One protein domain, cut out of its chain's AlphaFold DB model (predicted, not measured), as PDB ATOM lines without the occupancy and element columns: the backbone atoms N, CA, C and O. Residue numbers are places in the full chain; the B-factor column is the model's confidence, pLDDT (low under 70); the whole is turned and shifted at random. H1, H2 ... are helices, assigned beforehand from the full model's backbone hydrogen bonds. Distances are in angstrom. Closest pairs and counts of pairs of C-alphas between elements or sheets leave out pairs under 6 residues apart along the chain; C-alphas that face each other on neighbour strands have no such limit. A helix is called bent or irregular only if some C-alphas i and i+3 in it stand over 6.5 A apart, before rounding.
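AT A GLANCE: This is residues 85 to 145 and 156 to 252 of the 304 residues of the protein "Hypothetical protein" of Brachionus calyciflorus (UniProt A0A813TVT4). Two long helices, H2 and H3, run opposite ways and cross as a narrow X, and a shorter hairpin of two helices, H4 and H5, packs on them towards the end of the X away from the cut, with H5 on H2 and H4 only just touching H3. The far arms of the X, residues 125 to 145 with most of H2's second half and residues 156 to 162 of H3, stick out and give the rod much of its length, while the short H1 comes just before H2 at the other end. H2, H3, H4 and H5 make an up-and-down bundle of four helices, in which each runs against the one before it in the chain. The printed part has 158 residues with five named helices in the order H1, H2, H3, H4, H5 and no named strand, and its class is all helix. It is only just extended, close to loose, with a radius of gyration of the C-alphas of 22.7 A and spans of 85 by 29 by 25 A.

IN THESE COORDINATES: The printed part begins with H1, residues 85 to 91, whose first C-alpha, of Tyr 85, is at (158.470, 163.120, 155.718). H2, residues 94 to 142, is the longest helix, with 49 residues and 71.0 A from first to last C-alpha; C-alpha 142 is at (188.034, 93.956, 185.686). After the cut, H3 takes residues 156 to 198 and measures 63.4 A. H4, residues 207 to 227, is 30.9 A long. H5, residues 234 to 252, is 29.4 A long and ends with C-alpha 252 at (152.684, 141.529, 162.977). H5 is irregular, but only just: C-alphas 235 and 238 are 6.53 A apart.

HOW THE PARTS SIT: In the bundle, H2 touches H3 with residues 103 to 121 alone, and H3 touches H2 with residues 170 to 185 alone. Their closest C-alphas, of Cys 110 and Gly 181, are 5.8 A apart, and they run opposite ways at a shallow tilt of 27 degrees. H3 and H4 form a helical hairpin and only just touch, with 3 pairs of C-alphas within 8 A, the closest those of Ile 189 and Phe 220 at 7.7 A; their shallow tilt of 34 degrees is only just short of steep. H4 and H5 form another helical hairpin, with the C-alphas of Ser 219 and Leu 243 the closest at 5.9 A and a tilt of 37 degrees, only just steep. H5 touches H2, and H2 touches H5 with residues 101 to 111 alone; the closest C-alphas, of Ile 101 and Ile 251, are 7.5 A apart, at a shallow tilt of 21 degrees, opposite ways. The packing of the helices is mostly aligned, with 3 of these 4 pairs at a shallow tilt. H2 and H4 are apart, as are H3 and H5. H1 is close to H2 but not clearly touching, with the C-alphas of Leu 90 and Tyr 96 the closest at 7.1 A, and H1 and H3 are near each other. In H1, H2, H3 and H4 every O i to N i+4 pair is within hydrogen-bond range; in H5 it is 10 of 15.

THE WHOLE: The two C-alphas farthest apart are those of Tyr 85 and Glu 145, at 85.9 A. Without the stretches that stand free, residues 125 to 145, 156 to 162 and 228 to 235, the body spans 58 by 28 by 20 A. Residues 146 to 155 are not printed, and C-alphas 145 and 156 are 21.1 A apart across this cut, in the link from H2 to H3. Of the links that are printed whole, H1 to H2 is tight, H3 to H4 and H4 to H5 are short, and none is long. The mean pLDDT of the printed part is 75.5, and 43 residues are under 70, among them residues 135 to 145, 156 to 164, 198 to 208 and 230 to 234.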
ATOM      1  N   TYR A  85     159.211 163.468 156.932       69.38
ATOM      2  CA  TYR A  85     158.470 163.120 155.718       69.38
ATOM      3  C   TYR A  85     159.247 162.139 154.829       69.38
ATOM      4  O   TYR A  85     158.682 161.151 154.361       69.38
ATOM      5  N   GLU A  86     160.550 162.364 154.640       73.50
ATOM      6  CA  GLU A  86     161.406 161.443 153.882       73.50
ATOM      7  C   GLU A  86     161.544 160.084 154.587       73.50
ATOM      8  O   GLU A  86     161.464 159.042 153.938       73.50
ATOM      9  N   LEU A  87     161.653 160.064 155.920       68.62
ATOM     10  CA  LEU A  87     161.671 158.822 156.698       68.62
ATOM     11  C   LEU A  87     160.326 158.088 156.671       68.62
ATOM     12  O   LEU A  87     160.317 156.874 156.501       68.62
ATOM     13  N   GLU A  88     159.192 158.788 156.769       69.81
ATOM     14  CA  GLU A  88     157.859 158.183 156.619       69.81
ATOM     15  C   GLU A  88     157.707 157.558 155.226       69.81
ATOM     16  O   GLU A  88     157.207 156.442 155.088       69.81
ATOM     17  N   LYS A  89     158.203 158.234 154.185       75.12
ATOM     18  CA  LYS A  89     158.201 157.722 152.812       75.12
ATOM     19  C   LYS A  89     159.091 156.485 152.650       75.12
ATOM     20  O   LYS A  89     158.693 155.546 151.961       75.12
ATOM     21  N   LEU A  90     160.261 156.461 153.292       69.31
ATOM     22  CA  LEU A  90     161.153 155.296 153.318       69.31
ATOM     23  C   LEU A  90     160.566 154.135 154.128       69.31
ATOM     24  O   LEU A  90     160.681 152.990 153.708       69.31
ATOM     25  N   GLN A  91     159.892 154.413 155.242       69.62
ATOM     26  CA  GLN A  91     159.295 153.398 156.110       69.62
ATOM     27  C   GLN A  91     158.039 152.765 155.495       69.62
ATOM     28  O   GLN A  91     157.804 151.579 155.688       69.62
ATOM     29  N   ILE A  92     157.262 153.526 154.718       69.94
ATOM     30  CA  ILE A  92     156.123 153.018 153.928       69.94
ATOM     31  C   ILE A  92     156.602 152.215 152.705       69.94
ATOM     32  O   ILE A  92     155.820 151.485 152.087       69.94
ATOM     33  N   SER A  93     157.882 152.330 152.339       78.25
ATOM     34  CA  SER A  93     158.445 151.535 151.256       78.25
ATOM     35  C   SER A  93     158.361 150.052 151.594       78.25
ATOM     36  O   SER A  93     158.846 149.583 152.624       78.25
ATOM     37  N   THR A  94     157.803 149.278 150.669       76.31
ATOM     38  CA  THR A  94     157.712 147.819 150.769       76.31
ATOM     39  C   THR A  94     159.073 147.161 150.974       76.31
ATOM     40  O   THR A  94     159.156 146.124 151.623       76.31
ATOM     41  N   ASN A  95     160.146 147.774 150.470       81.81
ATOM     42  CA  ASN A  95     161.501 147.234 150.576       81.81
ATOM     43  C   ASN A  95     161.999 147.227 152.022       81.81
ATOM     44  O   ASN A  95     162.690 146.299 152.425       81.81
ATOM     45  N   TYR A  96     161.611 148.229 152.812       82.12
ATOM     46  CA  TYR A  96     161.997 148.304 154.214       82.12
ATOM     47  C   TYR A  96     161.374 147.162 155.022       82.12
ATOM     48  O   TYR A  96     162.067 146.474 155.763       82.12
ATOM     49  N   HIS A  97     160.085 146.889 154.807       81.19
ATOM     50  CA  HIS A  97     159.408 145.767 155.459       81.19
ATOM     51  C   HIS A  97     160.056 144.419 155.132       81.19
ATOM     52  O   HIS A  97     160.247 143.609 156.034       81.19
ATOM     53  N   TRP A  98     160.449 144.193 153.874       86.62
ATOM     54  CA  TRP A  98     161.167 142.976 153.489       86.62
ATOM     55  C   TRP A  98     162.525 142.844 154.177       86.62
ATOM     56  O   TRP A  98     162.865 141.746 154.604       86.62
ATOM     57  N   ILE A  99     163.271 143.943 154.336       86.31
ATOM     58  CA  ILE A  99     164.551 143.941 155.057       86.31
ATOM     59  C   ILE A  99     164.346 143.561 156.526       86.31
ATOM     60  O   ILE A  99     165.068 142.708 157.033       86.31
ATOM     61  N   VAL A 100     163.345 144.137 157.197       83.31
ATOM     62  CA  VAL A 100     163.048 143.825 158.606       83.31
ATOM     63  C   VAL A 100     162.626 142.365 158.772       83.31
ATOM     64  O   VAL A 100     163.137 141.673 159.647       83.31
ATOM     65  N   ILE A 101     161.736 141.870 157.906       85.94
ATOM     66  CA  ILE A 101     161.308 140.463 157.920       85.94
ATOM     67  C   ILE A 101     162.505 139.536 157.685       85.94
ATOM     68  O   ILE A 101     162.657 138.540 158.390       85.94
ATOM     69  N   PHE A 102     163.369 139.869 156.723       88.94
ATOM     70  CA  PHE A 102     164.575 139.101 156.430       88.94
ATOM     71  C   PHE A 102     165.536 139.071 157.621       88.94
ATOM     72  O   PHE A 102     166.011 138.000 157.990       88.94
ATOM     73  N   LEU A 103     165.788 140.220 158.253       87.31
ATOM     74  CA  LEU A 103     166.636 140.301 159.438       87.31
ATOM     75  C   LEU A 103     166.079 139.454 160.587       87.31
ATOM     76  O   LEU A 103     166.855 138.801 161.276       87.31
ATOM     77  N   VAL A 104     164.756 139.429 160.793       85.69
ATOM     78  CA  VAL A 104     164.164 138.621 161.873       85.69
ATOM     79  C   VAL A 104     164.230 137.138 161.543       85.69
ATOM     80  O   VAL A 104     164.559 136.338 162.411       85.69
ATOM     81  N   ALA A 105     163.994 136.757 160.287       88.56
ATOM     82  CA  ALA A 105     164.200 135.379 159.855       88.56
ATOM     83  C   ALA A 105     165.656 134.932 160.084       88.56
ATOM     84  O   ALA A 105     165.898 133.808 160.525       88.56
ATOM     85  N   LEU A 106     166.614 135.826 159.836       89.75
ATOM     86  CA  LEU A 106     168.034 135.587 160.075       89.75
ATOM     87  C   LEU A 106     168.350 135.482 161.578       89.75
ATOM     88  O   LEU A 106     169.088 134.579 161.963       89.75
ATOM     89  N   ASP A 107     167.763 136.321 162.435       87.62
ATOM     90  CA  ASP A 107     167.890 136.209 163.898       87.62
ATOM     91  C   ASP A 107     167.322 134.880 164.419       87.62
ATOM     92  O   ASP A 107     168.006 134.150 165.136       87.62
ATOM     93  N   CYS A 108     166.123 134.488 163.972       87.88
ATOM     94  CA  CYS A 108     165.538 133.184 164.293       87.88
ATOM     95  C   CYS A 108     166.435 132.023 163.850       87.88
ATOM     96  O   CYS A 108     166.577 131.043 164.581       87.88
ATOM     97  N   PHE A 109     167.063 132.131 162.677       90.00
ATOM     98  CA  PHE A 109     168.024 131.139 162.208       90.00
ATOM     99  C   PHE A 109     169.270 131.081 163.102       90.00
ATOM    100  O   PHE A 109     169.709 129.990 163.455       90.00
ATOM    101  N   CYS A 110     169.810 132.230 163.517       88.06
ATOM    102  CA  CYS A 110     170.972 132.289 164.406       88.06
ATOM    103  C   CYS A 110     170.670 131.685 165.779       88.06
ATOM    104  O   CYS A 110     171.476 130.911 166.283       88.06
ATOM    105  N   ILE A 111     169.496 131.973 166.346       85.19
ATOM    106  CA  ILE A 111     169.025 131.367 167.600       85.19
ATOM    107  C   ILE A 111     168.870 129.856 167.440       85.19
ATOM    108  O   ILE A 111     169.304 129.093 168.296       85.19
ATOM    109  N   GLY A 112     168.262 129.413 166.336       87.75
ATOM    110  CA  GLY A 112     168.113 127.991 166.039       87.75
ATOM    111  C   GLY A 112     169.464 127.282 165.942       87.75
ATOM    112  O   GLY A 112     169.621 126.200 166.497       87.75
ATOM    113  N   ALA A 113     170.447 127.905 165.288       89.19
ATOM    114  CA  ALA A 113     171.809 127.391 165.200       89.19
ATOM    115  C   ALA A 113     172.510 127.366 166.570       89.19
ATOM    116  O   ALA A 113     173.126 126.358 166.904       89.19
ATOM    117  N   GLU A 114     172.374 128.425 167.375       84.75
ATOM    118  CA  GLU A 114     172.909 128.506 168.743       84.75
ATOM    119  C   GLU A 114     172.352 127.371 169.620       84.75
ATOM    120  O   GLU A 114     173.122 126.588 170.174       84.75
ATOM    121  N   LEU A 115     171.025 127.198 169.648       85.38
ATOM    122  CA  LEU A 115     170.357 126.132 170.404       85.38
ATOM    123  C   LEU A 115     170.715 124.730 169.895       85.38
ATOM    124  O   LEU A 115     170.848 123.798 170.686       85.38
ATOM    125  N   LEU A 116     170.863 124.557 168.580       88.75
ATOM    126  CA  LEU A 116     171.241 123.275 167.988       88.75
ATOM    127  C   LEU A 116     172.681 122.897 168.349       88.75
ATOM    128  O   LEU A 116     172.943 121.735 168.655       88.75
ATOM    129  N   ILE A 117     173.601 123.864 168.361       86.56
ATOM    130  CA  ILE A 117     174.983 123.649 168.808       86.56
ATOM    131  C   ILE A 117     175.004 123.282 170.295       86.56
ATOM    132  O   ILE A 117     175.625 122.281 170.650       86.56
ATOM    133  N   GLU A 118     174.282 124.018 171.145       82.38
ATOM    134  CA  GLU A 118     174.173 123.728 172.583       82.38
ATOM    135  C   GLU A 118     173.591 122.322 172.828       82.38
ATOM    136  O   GLU A 118     174.110 121.546 173.631       82.38
ATOM    137  N   PHE A 119     172.568 121.929 172.065       85.25
ATOM    138  CA  PHE A 119     171.983 120.590 172.139       85.25
ATOM    139  C   PHE A 119     172.965 119.483 171.721       85.25
ATOM    140  O   PHE A 119     173.032 118.431 172.367       85.25
ATOM    141  N   ILE A 120     173.753 119.709 170.664       84.50
ATOM    142  CA  ILE A 120     174.799 118.770 170.237       84.50
ATOM    143  C   ILE A 120     175.867 118.636 171.328       84.50
ATOM    144  O   ILE A 120     176.244 117.513 171.659       84.50
ATOM    145  N   GLN A 121     176.311 119.741 171.940       81.69
ATOM    146  CA  GLN A 121     177.269 119.703 173.054       81.69
ATOM    147  C   GLN A 121     176.741 118.884 174.230       81.69
ATOM    148  O   GLN A 121     177.446 118.013 174.736       81.69
ATOM    149  N   LEU A 122     175.492 119.121 174.638       81.19
ATOM    150  CA  LEU A 122     174.861 118.381 175.731       81.19
ATOM    151  C   LEU A 122     174.743 116.884 175.422       81.19
ATOM    152  O   LEU A 122     174.981 116.055 176.300       81.19
ATOM    153  N   THR A 123     174.420 116.532 174.175       82.81
ATOM    154  CA  THR A 123     174.330 115.133 173.733       82.81
ATOM    155  C   THR A 123     175.691 114.443 173.813       82.81
ATOM    156  O   THR A 123     175.779 113.339 174.350       82.81
ATOM    157  N   LEU A 124     176.755 115.111 173.359       79.81
ATOM    158  CA  LEU A 124     178.123 114.586 173.422       79.81
ATOM    159  C   LEU A 124     178.590 114.381 174.866       79.81
ATOM    160  O   LEU A 124     179.093 113.313 175.200       79.81
ATOM    161  N   ILE A 125     178.352 115.359 175.745       78.25
ATOM    162  CA  ILE A 125     178.708 115.259 177.171       78.25
ATOM    163  C   ILE A 125     177.971 114.087 177.835       78.25
ATOM    164  O   ILE A 125     178.552 113.345 178.630       78.25
ATOM    165  N   ASN A 126     176.691 113.887 177.507       79.12
ATOM    166  CA  ASN A 126     175.906 112.788 178.060       79.12
ATOM    167  C   ASN A 126     176.371 111.418 177.536       79.12
ATOM    168  O   ASN A 126     176.357 110.436 178.281       79.12
ATOM    169  N   GLU A 127     176.803 111.327 176.275       78.81
ATOM    170  CA  GLU A 127     177.424 110.108 175.751       78.81
ATOM    171  C   GLU A 127     178.758 109.805 176.432       78.81
ATOM    172  O   GLU A 127     178.956 108.666 176.858       78.81
ATOM    173  N   GLU A 128     179.633 110.800 176.617       74.44
ATOM    174  CA  GLU A 128     180.895 110.623 177.345       74.44
ATOM    175  C   GLU A 128     180.654 110.162 178.787       74.44
ATOM    176  O   GLU A 128     181.300 109.222 179.249       74.44
ATOM    177  N   PHE A 129     179.673 110.742 179.482       73.25
ATOM    178  CA  PHE A 129     179.306 110.331 180.838       73.25
ATOM    179  C   PHE A 129     178.737 108.900 180.887       73.25
ATOM    180  O   PHE A 129     179.066 108.108 181.777       73.25
ATOM    181  N   ASN A 130     177.922 108.516 179.902       75.94
ATOM    182  CA  ASN A 130     177.407 107.152 179.777       75.94
ATOM    183  C   ASN A 130     178.508 106.141 179.435       75.94
ATOM    184  O   ASN A 130     178.479 105.011 179.928       75.94
ATOM    185  N   LEU A 131     179.484 106.520 178.608       72.19
ATOM    186  CA  LEU A 131     180.632 105.671 178.310       72.19
ATOM    187  C   LEU A 131     181.527 105.526 179.540       72.19
ATOM    188  O   LEU A 131     181.856 104.397 179.893       72.19
ATOM    189  N   ALA A 132     181.833 106.635 180.218       67.50
ATOM    190  CA  ALA A 132     182.635 106.678 181.436       67.50
ATOM    191  C   ALA A 132     182.006 105.862 182.570       67.50
ATOM    192  O   ALA A 132     182.708 105.131 183.257       67.50
ATOM    193  N   SER A 133     180.682 105.918 182.750       71.25
ATOM    194  CA  SER A 133     179.992 105.090 183.752       71.25
ATOM    195  C   SER A 133     180.011 103.598 183.394       71.25
ATOM    196  O   SER A 133     180.190 102.755 184.276       71.25
ATOM    197  N   LYS A 134     179.903 103.245 182.103       71.69
ATOM    198  CA  LYS A 134     180.033 101.858 181.624       71.69
ATOM    199  C   LYS A 134     181.461 101.326 181.742       71.69
ATOM    200  O   LYS A 134     181.619 100.153 182.079       71.69
ATOM    201  N   THR A 135     182.489 102.130 181.462       64.25
ATOM    202  CA  THR A 135     183.890 101.738 181.674       64.25
ATOM    203  C   THR A 135     184.221 101.676 183.152       64.25
ATOM    204  O   THR A 135     184.746 100.654 183.554       64.25
ATOM    205  N   LEU A 136     183.794 102.625 183.993       61.62
ATOM    206  CA  LEU A 136     183.956 102.501 185.450       61.62
ATOM    207  C   LEU A 136     183.278 101.240 185.997       61.62
ATOM    208  O   LEU A 136     183.868 100.534 186.805       61.62
ATOM    209  N   SER A 137     182.072 100.902 185.534       61.09
ATOM    210  CA  SER A 137     181.401  99.653 185.919       61.09
ATOM    211  C   SER A 137     182.188  98.412 185.476       61.09
ATOM    212  O   SER A 137     182.329  97.468 186.252       61.09
ATOM    213  N   LYS A 138     182.735  98.409 184.254       57.81
ATOM    214  CA  LYS A 138     183.539  97.295 183.729       57.81
ATOM    215  C   LYS A 138     184.927  97.212 184.351       57.81
ATOM    216  O   LYS A 138     185.408  96.103 184.532       57.81
ATOM    217  N   ASP A 139     185.542  98.335 184.694       55.00
ATOM    218  CA  ASP A 139     186.876  98.427 185.287       55.00
ATOM    219  C   ASP A 139     186.832  98.124 186.785       55.00
ATOM    220  O   ASP A 139     187.756  97.501 187.286       55.00
ATOM    221  N   VAL A 140     185.731  98.417 187.490       55.50
ATOM    222  CA  VAL A 140     185.473  97.881 188.842       55.50
ATOM    223  C   VAL A 140     185.332  96.353 188.813       55.50
ATOM    224  O   VAL A 140     185.797  95.678 189.727       55.50
ATOM    225  N   ILE A 141     184.752  95.787 187.748       50.91
ATOM    226  CA  ILE A 141     184.630  94.329 187.567       50.91
ATOM    227  C   ILE A 141     185.955  93.704 187.069       50.91
ATOM    228  O   ILE A 141     186.291  92.591 187.466       50.91
ATOM    229  N   LYS A 142     186.749  94.416 186.254       50.19
ATOM    230  CA  LYS A 142     188.034  93.956 185.686       50.19
ATOM    231  C   LYS A 142     189.262  94.222 186.555       50.19
ATOM    232  O   LYS A 142     190.250  93.509 186.399       50.19
ATOM    233  N   LEU A 143     189.226  95.170 187.494       49.00
ATOM    234  CA  LEU A 143     190.286  95.351 188.499       49.00
ATOM    235  C   LEU A 143     190.477  94.100 189.362       49.00
ATOM    236  O   LEU A 143     191.552  93.911 189.923       49.00
ATOM    237  N   ASN A 144     189.469  93.225 189.413       49.34
ATOM    238  CA  ASN A 144     189.562  91.932 190.076       49.34
ATOM    239  C   ASN A 144     190.253  90.845 189.222       49.34
ATOM    240  O   ASN A 144     190.617  89.811 189.769       49.34
ATOM    241  N   GLU A 145     190.472  91.053 187.911       51.97
ATOM    242  CA  GLU A 145     191.025  90.010 187.022       51.97
ATOM    243  C   GLU A 145     192.153  90.436 186.053       51.97
ATOM    244  O   GLU A 145     192.880  89.566 185.579       51.97
ATOM    245  N   PHE A 156     192.099 103.799 170.966       54.09
ATOM    246  CA  PHE A 156     191.508 104.706 171.942       54.09
ATOM    247  C   PHE A 156     192.140 106.112 171.937       54.09
ATOM    248  O   PHE A 156     191.406 107.096 171.978       54.09
ATOM    249  N   LEU A 157     193.468 106.241 171.801       49.28
ATOM    250  CA  LEU A 157     194.131 107.556 171.766       49.28
ATOM    251  C   LEU A 157     193.794 108.352 170.499       49.28
ATOM    252  O   LEU A 157     193.672 109.572 170.569       49.28
ATOM    253  N   PHE A 158     193.600 107.670 169.365       52.25
ATOM    254  CA  PHE A 158     193.137 108.306 168.130       52.25
ATOM    255  C   PHE A 158     191.695 108.806 168.281       52.25
ATOM    256  O   PHE A 158     191.427 109.962 167.969       52.25
ATOM    257  N   SER A 159     190.807 107.993 168.875       55.56
ATOM    258  CA  SER A 159     189.432 108.425 169.159       55.56
ATOM    259  C   SER A 159     189.390 109.646 170.083       55.56
ATOM    260  O   SER A 159     188.716 110.606 169.747       55.56
ATOM    261  N   ILE A 160     190.193 109.676 171.159       55.38
ATOM    262  CA  ILE A 160     190.271 110.806 172.103       55.38
ATOM    263  C   ILE A 160     190.819 112.071 171.431       55.38
ATOM    264  O   ILE A 160     190.350 113.180 171.697       55.38
ATOM    265  N   TYR A 161     191.822 111.929 170.561       56.19
ATOM    266  CA  TYR A 161     192.379 113.063 169.831       56.19
ATOM    267  C   TYR A 161     191.352 113.656 168.856       56.19
ATOM    268  O   TYR A 161     191.216 114.879 168.768       56.19
ATOM    269  N   GLU A 162     190.574 112.811 168.183       60.62
ATOM    270  CA  GLU A 162     189.535 113.239 167.248       60.62
ATOM    271  C   GLU A 162     188.338 113.902 167.957       60.62
ATOM    272  O   GLU A 162     187.916 114.981 167.525       60.62
ATOM    273  N   THR A 163     187.884 113.394 169.116       63.28
ATOM    274  CA  THR A 163     186.872 114.086 169.947       63.28
ATOM    275  C   THR A 163     187.362 115.455 170.416       63.28
ATOM    276  O   THR A 163     186.610 116.430 170.400       63.28
ATOM    277  N   SER A 164     188.644 115.577 170.784       67.44
ATOM    278  CA  SER A 164     189.201 116.839 171.289       67.44
ATOM    279  C   SER A 164     189.255 117.952 170.231       67.44
ATOM    280  O   SER A 164     189.023 119.125 170.542       67.44
ATOM    281  N   ASN A 165     189.520 117.601 168.969       74.81
ATOM    282  CA  ASN A 165     189.513 118.559 167.863       74.81
ATOM    283  C   ASN A 165     188.086 118.965 167.494       74.81
ATOM    284  O   ASN A 165     187.832 120.147 167.255       74.81
ATOM    285  N   PHE A 166     187.147 118.016 167.517       75.06
ATOM    286  CA  PHE A 166     185.739 118.302 167.274       75.06
ATOM    287  C   PHE A 166     185.162 119.257 168.330       75.06
ATOM    288  O   PHE A 166     184.549 120.260 167.968       75.06
ATOM    289  N   HIS A 167     185.460 119.045 169.618       74.94
ATOM    290  CA  HIS A 167     185.045 119.948 170.698       74.94
ATOM    291  C   HIS A 167     185.562 121.382 170.523       74.94
ATOM    292  O   HIS A 167     184.806 122.332 170.723       74.94
ATOM    293  N   LYS A 168     186.824 121.560 170.108       80.88
ATOM    294  CA  LYS A 168     187.390 122.895 169.840       80.88
ATOM    295  C   LYS A 168     186.683 123.603 168.687       80.88
ATOM    296  O   LYS A 168     186.405 124.796 168.785       80.88
ATOM    297  N   ILE A 169     186.396 122.883 167.602       83.00
ATOM    298  CA  ILE A 169     185.665 123.437 166.456       83.00
ATOM    299  C   ILE A 169     184.263 123.855 166.900       83.00
ATOM    300  O   ILE A 169     183.840 124.973 166.617       83.00
ATOM    301  N   LEU A 170     183.572 122.990 167.639       80.19
ATOM    302  CA  LEU A 170     182.204 123.234 168.077       80.19
ATOM    303  C   LEU A 170     182.107 124.429 169.041       80.19
ATOM    304  O   LEU A 170     181.211 125.256 168.898       80.19
ATOM    305  N   PHE A 171     183.075 124.577 169.949       79.19
ATOM    306  CA  PHE A 171     183.184 125.725 170.858       79.19
ATOM    307  C   PHE A 171     183.444 127.047 170.117       79.19
ATOM    308  O   PHE A 171     182.833 128.072 170.414       79.19
ATOM    309  N   ASN A 172     184.310 127.037 169.100       85.50
ATOM    310  CA  ASN A 172     184.548 128.228 168.281       85.50
ATOM    311  C   ASN A 172     183.297 128.641 167.491       85.50
ATOM    312  O   ASN A 172     183.026 129.836 167.352       85.50
ATOM    313  N   MET A 173     182.532 127.667 166.988       83.81
ATOM    314  CA  MET A 173     181.271 127.934 166.292       83.81
ATOM    315  C   MET A 173     180.224 128.516 167.243       83.81
ATOM    316  O   MET A 173     179.587 129.506 166.896       83.81
ATOM    317  N   GLU A 174     180.093 127.973 168.454       82.50
ATOM    318  CA  GLU A 174     179.201 128.504 169.492       82.50
ATOM    319  C   GLU A 174     179.480 129.988 169.772       82.50
ATOM    320  O   GLU A 174     178.579 130.825 169.701       82.50
ATOM    321  N   ILE A 175     180.750 130.339 170.005       83.12
ATOM    322  CA  ILE A 175     181.162 131.728 170.234       83.12
ATOM    323  C   ILE A 175     180.790 132.597 169.031       83.12
ATOM    324  O   ILE A 175     180.207 133.669 169.203       83.12
ATOM    325  N   PHE A 176     181.099 132.150 167.814       88.31
ATOM    326  CA  PHE A 176     180.807 132.910 166.603       88.31
ATOM    327  C   PHE A 176     179.310 133.209 166.454       88.31
ATOM    328  O   PHE A 176     178.936 134.368 166.266       88.31
ATOM    329  N   PHE A 177     178.450 132.197 166.598       84.88
ATOM    330  CA  PHE A 177     176.999 132.373 166.506       84.88
ATOM    331  C   PHE A 177     176.453 133.269 167.622       84.88
ATOM    332  O   PHE A 177     175.620 134.134 167.347       84.88
ATOM    333  N   LYS A 178     176.984 133.156 168.843       81.81
ATOM    334  CA  LYS A 178     176.605 134.016 169.972       81.81
ATOM    335  C   LYS A 178     176.941 135.489 169.725       81.81
ATOM    336  O   LYS A 178     176.112 136.369 169.978       81.81
ATOM    337  N   TYR A 179     178.131 135.785 169.196       87.00
ATOM    338  CA  TYR A 179     178.522 137.151 168.824       87.00
ATOM    339  C   TYR A 179     177.704 137.682 167.646       87.00
ATOM    340  O   TYR A 179     177.262 138.831 167.677       87.00
ATOM    341  N   LEU A 180     177.476 136.851 166.628       88.69
ATOM    342  CA  LEU A 180     176.719 137.226 165.439       88.69
ATOM    343  C   LEU A 180     175.252 137.530 165.786       88.69
ATOM    344  O   LEU A 180     174.764 138.607 165.446       88.69
ATOM    345  N   GLY A 181     174.591 136.660 166.555       84.69
ATOM    346  CA  GLY A 181     173.234 136.892 167.061       84.69
ATOM    347  C   GLY A 181     173.144 138.145 167.937       84.69
ATOM    348  O   GLY A 181     172.246 138.970 167.772       84.69
ATOM    349  N   THR A 182     174.129 138.367 168.813       84.06
ATOM    350  CA  THR A 182     174.186 139.583 169.643       84.06
ATOM    351  C   THR A 182     174.363 140.853 168.802       84.06
ATOM    352  O   THR A 182     173.742 141.878 169.090       84.06
ATOM    353  N   SER A 183     175.169 140.800 167.737       88.81
ATOM    354  CA  SER A 183     175.376 141.927 166.822       88.81
ATOM    355  C   SER A 183     174.097 142.294 166.065       88.81
ATOM    356  O   SER A 183     173.723 143.469 166.019       88.81
ATOM    357  N   ILE A 184     173.380 141.290 165.550       87.12
ATOM    358  CA  ILE A 184     172.089 141.472 164.872       87.12
ATOM    359  C   ILE A 184     171.066 142.097 165.825       87.12
ATOM    360  O   ILE A 184     170.396 143.065 165.462       87.12
ATOM    361  N   LEU A 185     171.001 141.625 167.074       82.94
ATOM    362  CA  LEU A 185     170.126 142.218 168.085       82.94
ATOM    363  C   LEU A 185     170.475 143.690 168.369       82.94
ATOM    364  O   LEU A 185     169.583 144.518 168.559       82.94
ATOM    365  N   GLY A 186     171.764 144.039 168.366       85.31
ATOM    366  CA  GLY A 186     172.220 145.426 168.486       85.31
ATOM    367  C   GLY A 186     171.717 146.317 167.344       85.31
ATOM    368  O   GLY A 186     171.204 147.410 167.600       85.31
ATOM    369  N   LEU A 187     171.792 145.836 166.097       85.31
ATOM    370  CA  LEU A 187     171.251 146.547 164.931       85.31
ATOM    371  C   LEU A 187     169.740 146.774 165.055       85.31
ATOM    372  O   LEU A 187     169.267 147.883 164.800       85.31
ATOM    373  N   PHE A 188     168.996 145.771 165.527       80.75
ATOM    374  CA  PHE A 188     167.556 145.895 165.756       80.75
ATOM    375  C   PHE A 188     167.192 146.954 166.783       80.75
ATOM    376  O   PHE A 188     166.193 147.652 166.629       80.75
ATOM    377  N   ILE A 189     167.987 147.088 167.837       81.81
ATOM    378  CA  ILE A 189     167.724 148.081 168.873       81.81
ATOM    379  C   ILE A 189     167.963 149.488 168.350       81.81
ATOM    380  O   ILE A 189     167.141 150.369 168.586       81.81
ATOM    381  N   ILE A 190     169.029 149.693 167.577       84.25
ATOM    382  CA  ILE A 190     169.278 150.974 166.912       84.25
ATOM    383  C   ILE A 190     168.118 151.308 165.963       84.25
ATOM    384  O   ILE A 190     167.577 152.411 166.020       84.25
ATOM    385  N   GLU A 191     167.686 150.350 165.140       81.06
ATOM    386  CA  GLU A 191     166.536 150.507 164.246       81.06
ATOM    387  C   GLU A 191     165.249 150.852 165.015       81.06
ATOM    388  O   GLU A 191     164.513 151.769 164.640       81.06
ATOM    389  N   PHE A 192     164.989 150.144 166.113       77.44
ATOM    390  CA  PHE A 192     163.845 150.379 166.984       77.44
ATOM    391  C   PHE A 192     163.880 151.784 167.592       77.44
ATOM    392  O   PHE A 192     162.881 152.500 167.526       77.44
ATOM    393  N   PHE A 193     165.023 152.222 168.123       78.69
ATOM    394  CA  PHE A 193     165.175 153.567 168.681       78.69
ATOM    395  C   PHE A 193     164.955 154.649 167.627       78.69
ATOM    396  O   PHE A 193     164.276 155.638 167.907       78.69
ATOM    397  N   ILE A 194     165.463 154.450 166.408       78.88
ATOM    398  CA  ILE A 194     165.197 155.349 165.281       78.88
ATOM    399  C   ILE A 194     163.676 155.448 165.067       78.88
ATOM    400  O   ILE A 194     163.120 156.543 165.139       78.88
ATOM    401  N   LYS A 195     162.961 154.326 164.915       72.00
ATOM    402  CA  LYS A 195     161.493 154.340 164.752       72.00
ATOM    403  C   LYS A 195     160.768 155.037 165.907       72.00
ATOM    404  O   LYS A 195     159.891 155.868 165.666       72.00
ATOM    405  N   ALA A 196     161.152 154.730 167.145       74.25
ATOM    406  CA  ALA A 196     160.536 155.275 168.350       74.25
ATOM    407  C   ALA A 196     160.703 156.802 168.448       74.25
ATOM    408  O   ALA A 196     159.755 157.516 168.781       74.25
ATOM    409  N   ILE A 197     161.885 157.325 168.105       71.88
ATOM    410  CA  ILE A 197     162.187 158.764 168.158       71.88
ATOM    411  C   ILE A 197     161.469 159.539 167.046       71.88
ATOM    412  O   ILE A 197     161.041 160.674 167.266       71.88
ATOM    413  N   PHE A 198     161.307 158.954 165.853       67.56
ATOM    414  CA  PHE A 198     160.678 159.639 164.716       67.56
ATOM    415  C   PHE A 198     159.133 159.564 164.719       67.56
ATOM    416  O   PHE A 198     158.470 160.475 164.194       67.56
ATOM    417  N   ILE A 199     158.531 158.565 165.386       65.12
ATOM    418  CA  ILE A 199     157.065 158.380 165.494       65.12
ATOM    419  C   ILE A 199     156.538 158.463 166.954       65.12
ATOM    420  O   ILE A 199     155.738 157.639 167.385       65.12
ATOM    421  N   PRO A 200     156.867 159.496 167.752       59.81
ATOM    422  CA  PRO A 200     156.445 159.536 169.156       59.81
ATOM    423  C   PRO A 200     154.972 159.943 169.333       59.81
ATOM    424  O   PRO A 200     154.367 159.715 170.375       59.81
ATOM    425  N   ARG A 201     154.366 160.611 168.341       53.12
ATOM    426  CA  ARG A 201     153.183 161.460 168.581       53.12
ATOM    427  C   ARG A 201     151.832 160.730 168.610       53.12
ATOM    428  O   ARG A 201     150.886 161.294 169.149       53.12
ATOM    429  N   ASN A 202     151.749 159.508 168.086       52.88
ATOM    430  CA  ASN A 202     150.549 158.664 168.194       52.88
ATOM    431  C   ASN A 202     150.685 157.566 169.267       52.88
ATOM    432  O   ASN A 202     149.668 157.009 169.670       52.88
ATOM    433  N   PHE A 203     151.905 157.324 169.765       51.06
ATOM    434  CA  PHE A 203     152.233 156.168 170.605       51.06
ATOM    435  C   PHE A 203     151.815 156.305 172.073       51.06
ATOM    436  O   PHE A 203     151.345 155.355 172.690       51.06
ATOM    437  N   PHE A 204     151.896 157.508 172.647       49.91
ATOM    438  CA  PHE A 204     151.622 157.696 174.079       49.91
ATOM    439  C   PHE A 204     150.139 157.594 174.484       49.91
ATOM    440  O   PHE A 204     149.836 157.676 175.671       49.91
ATOM    441  N   PHE A 205     149.211 157.410 173.537       51.72
ATOM    442  CA  PHE A 205     147.775 157.307 173.835       51.72
ATOM    443  C   PHE A 205     147.208 155.883 173.716       51.72
ATOM    444  O   PHE A 205     146.078 155.656 174.148       51.72
ATOM    445  N   LYS A 206     147.973 154.907 173.197       62.59
ATOM    446  CA  LYS A 206     147.576 153.490 173.147       62.59
ATOM    447  C   LYS A 206     148.421 152.673 174.129       62.59
ATOM    448  O   LYS A 206     149.621 152.516 173.950       62.59
ATOM    449  N   ILE A 207     147.782 152.108 175.156       68.19
ATOM    450  CA  ILE A 207     148.457 151.354 176.234       68.19
ATOM    451  C   ILE A 207     149.303 150.177 175.700       68.19
ATOM    452  O   ILE A 207     150.377 149.891 176.222       68.19
ATOM    453  N   TRP A 208     148.833 149.528 174.630       69.62
ATOM    454  CA  TRP A 208     149.458 148.352 174.013       69.62
ATOM    455  C   TRP A 208     150.805 148.661 173.361       69.62
ATOM    456  O   TRP A 208     151.721 147.849 173.408       69.62
ATOM    457  N   GLU A 209     150.934 149.859 172.804       70.44
ATOM    458  CA  GLU A 209     152.135 150.325 172.119       70.44
ATOM    459  C   GLU A 209     153.274 150.637 173.109       70.44
ATOM    460  O   GLU A 209     154.447 150.402 172.820       70.44
ATOM    461  N   PHE A 210     152.937 151.101 174.316       74.06
ATOM    462  CA  PHE A 210     153.914 151.336 175.382       74.06
ATOM    463  C   PHE A 210     154.418 150.036 176.022       74.06
ATOM    464  O   PHE A 210     155.611 149.905 176.297       74.06
ATOM    465  N   ILE A 211     153.521 149.071 176.250       78.12
ATOM    466  CA  ILE A 211     153.880 147.759 176.810       78.12
ATOM    467  C   ILE A 211     154.867 147.039 175.888       78.12
ATOM    468  O   ILE A 211     155.864 146.504 176.363       78.12
ATOM    469  N   ASP A 212     154.626 147.088 174.581       77.25
ATOM    470  CA  ASP A 212     155.505 146.492 173.577       77.25
ATOM    471  C   ASP A 212     156.918 147.100 173.624       77.25
ATOM    472  O   ASP A 212     157.913 146.395 173.799       77.25
ATOM    473  N   ALA A 213     157.012 148.434 173.631       76.56
ATOM    474  CA  ALA A 213     158.288 149.136 173.767       76.56
ATOM    475  C   ALA A 213     159.032 148.791 175.071       76.56
ATOM    476  O   ALA A 213     160.260 148.695 175.090       76.56
ATOM    477  N   PHE A 214     158.303 148.582 176.167       83.00
ATOM    478  CA  PHE A 214     158.889 148.179 177.441       83.00
ATOM    479  C   PHE A 214     159.439 146.744 177.402       83.00
ATOM    480  O   PHE A 214     160.557 146.506 177.864       83.00
ATOM    481  N   ILE A 215     158.704 145.803 176.797       83.69
ATOM    482  CA  ILE A 215     159.149 144.412 176.607       83.69
ATOM    483  C   ILE A 215     160.428 144.373 175.755       83.69
ATOM    484  O   ILE A 215     161.384 143.682 176.117       83.69
ATOM    485  N   VAL A 216     160.503 145.186 174.696       78.31
ATOM    486  CA  VAL A 216     161.705 145.350 173.860       78.31
ATOM    487  C   VAL A 216     162.919 145.769 174.682       78.31
ATOM    488  O   VAL A 216     163.976 145.138 174.600       78.31
ATOM    489  N   VAL A 217     162.786 146.819 175.490       82.19
ATOM    490  CA  VAL A 217     163.899 147.352 176.288       82.19
ATOM    491  C   VAL A 217     164.341 146.353 177.358       82.19
ATOM    492  O   VAL A 217     165.546 146.167 177.567       82.19
ATOM    493  N   LEU A 218     163.391 145.667 178.001       85.25
ATOM    494  CA  LEU A 218     163.689 144.605 178.962       85.25
ATOM    495  C   LEU A 218     164.437 143.443 178.302       85.25
ATOM    496  O   LEU A 218     165.452 143.000 178.836       85.25
ATOM    497  N   SER A 219     163.991 142.992 177.126       83.25
ATOM    498  CA  SER A 219     164.632 141.890 176.400       83.25
ATOM    499  C   SER A 219     166.094 142.192 176.062       83.25
ATOM    500  O   SER A 219     166.973 141.357 176.275       83.25
ATOM    501  N   PHE A 220     166.383 143.418 175.622       81.00
ATOM    502  CA  PHE A 220     167.741 143.847 175.306       81.00
ATOM    503  C   PHE A 220     168.624 143.960 176.545       81.00
ATOM    504  O   PHE A 220     169.766 143.498 176.540       81.00
ATOM    505  N   SER A 221     168.078 144.526 177.621       84.56
ATOM    506  CA  SER A 221     168.781 144.653 178.898       84.56
ATOM    507  C   SER A 221     169.164 143.281 179.457       84.56
ATOM    508  O   SER A 221     170.307 143.092 179.874       84.56
ATOM    509  N   LEU A 222     168.255 142.296 179.399       82.75
ATOM    510  CA  LEU A 222     168.561 140.913 179.775       82.75
ATOM    511  C   LEU A 222     169.628 140.293 178.868       82.75
ATOM    512  O   LEU A 222     170.513 139.600 179.369       82.75
ATOM    513  N   ASN A 223     169.578 140.548 177.559       80.06
ATOM    514  CA  ASN A 223     170.542 139.973 176.625       80.06
ATOM    515  C   ASN A 223     171.970 140.495 176.863       80.06
ATOM    516  O   ASN A 223     172.914 139.710 176.891       80.06
ATOM    517  N   ILE A 224     172.134 141.800 177.117       81.88
ATOM    518  CA  ILE A 224     173.431 142.386 177.507       81.88
ATOM    519  C   ILE A 224     173.893 141.843 178.858       81.88
ATOM    520  O   ILE A 224     175.066 141.508 179.033       81.88
ATOM    521  N   TYR A 225     172.980 141.759 179.825       83.38
ATOM    522  CA  TYR A 225     173.313 141.271 181.156       83.38
ATOM    523  C   TYR A 225     173.844 139.830 181.114       83.38
ATOM    524  O   TYR A 225     174.853 139.532 181.756       83.38
ATOM    525  N   LEU A 226     173.219 138.954 180.319       75.31
ATOM    526  CA  LEU A 226     173.677 137.574 180.149       75.31
ATOM    527  C   LEU A 226     174.946 137.451 179.309       75.31
ATOM    528  O   LEU A 226     175.767 136.582 179.604       75.31
ATOM    529  N   PHE A 227     175.158 138.328 178.327       73.94
ATOM    530  CA  PHE A 227     176.420 138.370 177.589       73.94
ATOM    531  C   PHE A 227     177.621 138.534 178.540       73.94
ATOM    532  O   PHE A 227     178.637 137.862 178.379       73.94
ATOM    533  N   ASN A 228     177.463 139.338 179.596       72.44
ATOM    534  CA  ASN A 228     178.501 139.547 180.606       72.44
ATOM    535  C   ASN A 228     178.610 138.431 181.662       72.44
ATOM    536  O   ASN A 228     179.585 138.412 182.412       72.44
ATOM    537  N   ARG A 229     177.645 137.505 181.768       72.19
ATOM    538  CA  ARG A 229     177.617 136.486 182.833       72.19
ATOM    539  C   ARG A 229     177.428 135.080 182.260       72.19
ATOM    540  O   ARG A 229     176.350 134.503 182.313       72.19
ATOM    541  N   SER A 230     178.539 134.533 181.762       61.44
ATOM    542  CA  SER A 230     178.643 133.278 180.994       61.44
ATOM    543  C   SER A 230     178.150 132.000 181.705       61.44
ATOM    544  O   SER A 230     177.627 131.111 181.048       61.44
ATOM    545  N   HIS A 231     178.279 131.876 183.033       55.53
ATOM    546  CA  HIS A 231     178.277 130.544 183.672       55.53
ATOM    547  C   HIS A 231     177.067 130.179 184.549       55.53
ATOM    548  O   HIS A 231     177.030 129.069 185.068       55.53
ATOM    549  N   ALA A 232     176.091 131.068 184.771       54.56
ATOM    550  CA  ALA A 232     175.131 130.870 185.872       54.56
ATOM    551  C   ALA A 232     173.669 130.610 185.470       54.56
ATOM    552  O   ALA A 232     172.848 130.384 186.354       54.56
ATOM    553  N   VAL A 233     173.298 130.683 184.188       58.81
ATOM    554  CA  VAL A 233     171.881 130.899 183.836       58.81
ATOM    555  C   VAL A 233     171.408 130.133 182.599       58.81
ATOM    556  O   VAL A 233     170.792 130.703 181.704       58.81
ATOM    557  N   HIS A 234     171.577 128.806 182.597       64.81
ATOM    558  CA  HIS A 234     170.817 127.941 181.677       64.81
ATOM    559  C   HIS A 234     169.298 128.142 181.830       64.81
ATOM    560  O   HIS A 234     168.575 128.162 180.841       64.81
ATOM    561  N   SER A 235     168.792 128.404 183.043       70.94
ATOM    562  CA  SER A 235     167.351 128.612 183.272       70.94
ATOM    563  C   SER A 235     166.780 129.877 182.614       70.94
ATOM    564  O   SER A 235     165.571 129.965 182.419       70.94
ATOM    565  N   ILE A 236     167.617 130.864 182.266       76.75
ATOM    566  CA  ILE A 236     167.165 132.121 181.640       76.75
ATOM    567  C   ILE A 236     167.235 132.040 180.107       76.75
ATOM    568  O   ILE A 236     166.591 132.840 179.426       76.75
ATOM    569  N   ILE A 237     167.918 131.032 179.547       77.50
ATOM    570  CA  ILE A 237     168.040 130.850 178.093       77.50
ATOM    571  C   ILE A 237     166.659 130.706 177.427       77.50
ATOM    572  O   ILE A 237     166.384 131.333 176.402       77.50
ATOM    573  N   GLY A 238     165.740 129.974 178.070       80.06
ATOM    574  CA  GLY A 238     164.367 129.797 177.588       80.06
ATOM    575  C   GLY A 238     163.561 131.096 177.623       80.06
ATOM    576  O   GLY A 238     162.867 131.417 176.661       80.06
ATOM    577  N   LEU A 239     163.705 131.893 178.688       83.31
ATOM    578  CA  LEU A 239     163.039 133.192 178.799       83.31
ATOM    579  C   LEU A 239     163.530 134.164 177.719       83.31
ATOM    580  O   LEU A 239     162.719 134.837 177.090       83.31
ATOM    581  N   ILE A 240     164.840 134.210 177.459       81.38
ATOM    582  CA  ILE A 240     165.410 135.038 176.386       81.38
ATOM    583  C   ILE A 240     164.912 134.575 175.021       81.38
ATOM    584  O   ILE A 240     164.523 135.408 174.208       81.38
ATOM    585  N   THR A 241     164.877 133.267 174.775       83.62
ATOM    586  CA  THR A 241     164.379 132.714 173.509       83.62
ATOM    587  C   THR A 241     162.924 133.126 173.265       83.62
ATOM    588  O   THR A 241     162.588 133.589 172.176       83.62
ATOM    589  N   LEU A 242     162.070 133.064 174.293       85.19
ATOM    590  CA  LEU A 242     160.684 133.544 174.221       85.19
ATOM    591  C   LEU A 242     160.595 135.059 173.989       85.19
ATOM    592  O   LEU A 242     159.788 135.513 173.180       85.19
ATOM    593  N   LEU A 243     161.443 135.848 174.653       83.00
ATOM    594  CA  LEU A 243     161.512 137.296 174.447       83.00
ATOM    595  C   LEU A 243     162.002 137.671 173.041       83.00
ATOM    596  O   LEU A 243     161.612 138.707 172.518       83.00
ATOM    597  N   ARG A 244     162.827 136.840 172.399       81.06
ATOM    598  CA  ARG A 244     163.194 137.026 170.987       81.06
ATOM    599  C   ARG A 244     162.050 136.620 170.057       81.06
ATOM    600  O   ARG A 244     161.772 137.330 169.099       81.06
ATOM    601  N   LEU A 245     161.309 135.555 170.376       84.75
ATOM    602  CA  LEU A 245     160.097 135.167 169.637       84.75
ATOM    603  C   LEU A 245     159.001 136.243 169.683       84.75
ATOM    604  O   LEU A 245     158.257 136.392 168.714       84.75
ATOM    605  N   TRP A 246     158.937 137.044 170.752       86.62
ATOM    606  CA  TRP A 246     158.048 138.211 170.846       86.62
ATOM    607  C   TRP A 246     158.197 139.176 169.657       86.62
ATOM    608  O   TRP A 246     157.209 139.766 169.218       86.62
ATOM    609  N   ARG A 247     159.388 139.254 169.041       81.62
ATOM    610  CA  ARG A 247     159.639 140.062 167.834       81.62
ATOM    611  C   ARG A 247     158.719 139.718 166.665       81.62
ATOM    612  O   ARG A 247     158.416 140.586 165.850       81.62
ATOM    613  N   ILE A 248     158.225 138.483 166.585       85.94
ATOM    614  CA  ILE A 248     157.240 138.087 165.570       85.94
ATOM    615  C   ILE A 248     155.936 138.872 165.773       85.94
ATOM    616  O   ILE A 248     155.372 139.396 164.812       85.94
ATOM    617  N   THR A 249     155.484 139.008 167.019       84.44
ATOM    618  CA  THR A 249     154.292 139.788 167.377       84.44
ATOM    619  C   THR A 249     154.480 141.265 167.053       84.44
ATOM    620  O   THR A 249     153.574 141.878 166.491       84.44
ATOM    621  N   GLU A 250     155.658 141.827 167.330       79.25
ATOM    622  CA  GLU A 250     155.996 143.209 166.958       79.25
ATOM    623  C   GLU A 250     155.896 143.439 165.449       79.25
ATOM    624  O   GLU A 250     155.286 144.414 165.006       79.25
ATOM    625  N   ILE A 251     156.451 142.529 164.636       83.44
ATOM    626  CA  ILE A 251     156.354 142.613 163.172       83.44
ATOM    627  C   ILE A 251     154.896 142.565 162.731       83.44
ATOM    628  O   ILE A 251     154.483 143.367 161.893       83.44
ATOM    629  N   ILE A 252     154.109 141.643 163.291       86.81
ATOM    630  CA  ILE A 252     152.684 141.529 162.977       86.81
ATOM    631  C   ILE A 252     151.974 142.837 163.325       86.81
ATOM    632  O   ILE A 252     151.262 143.376 162.481       86.81
TER     633      ILE A 252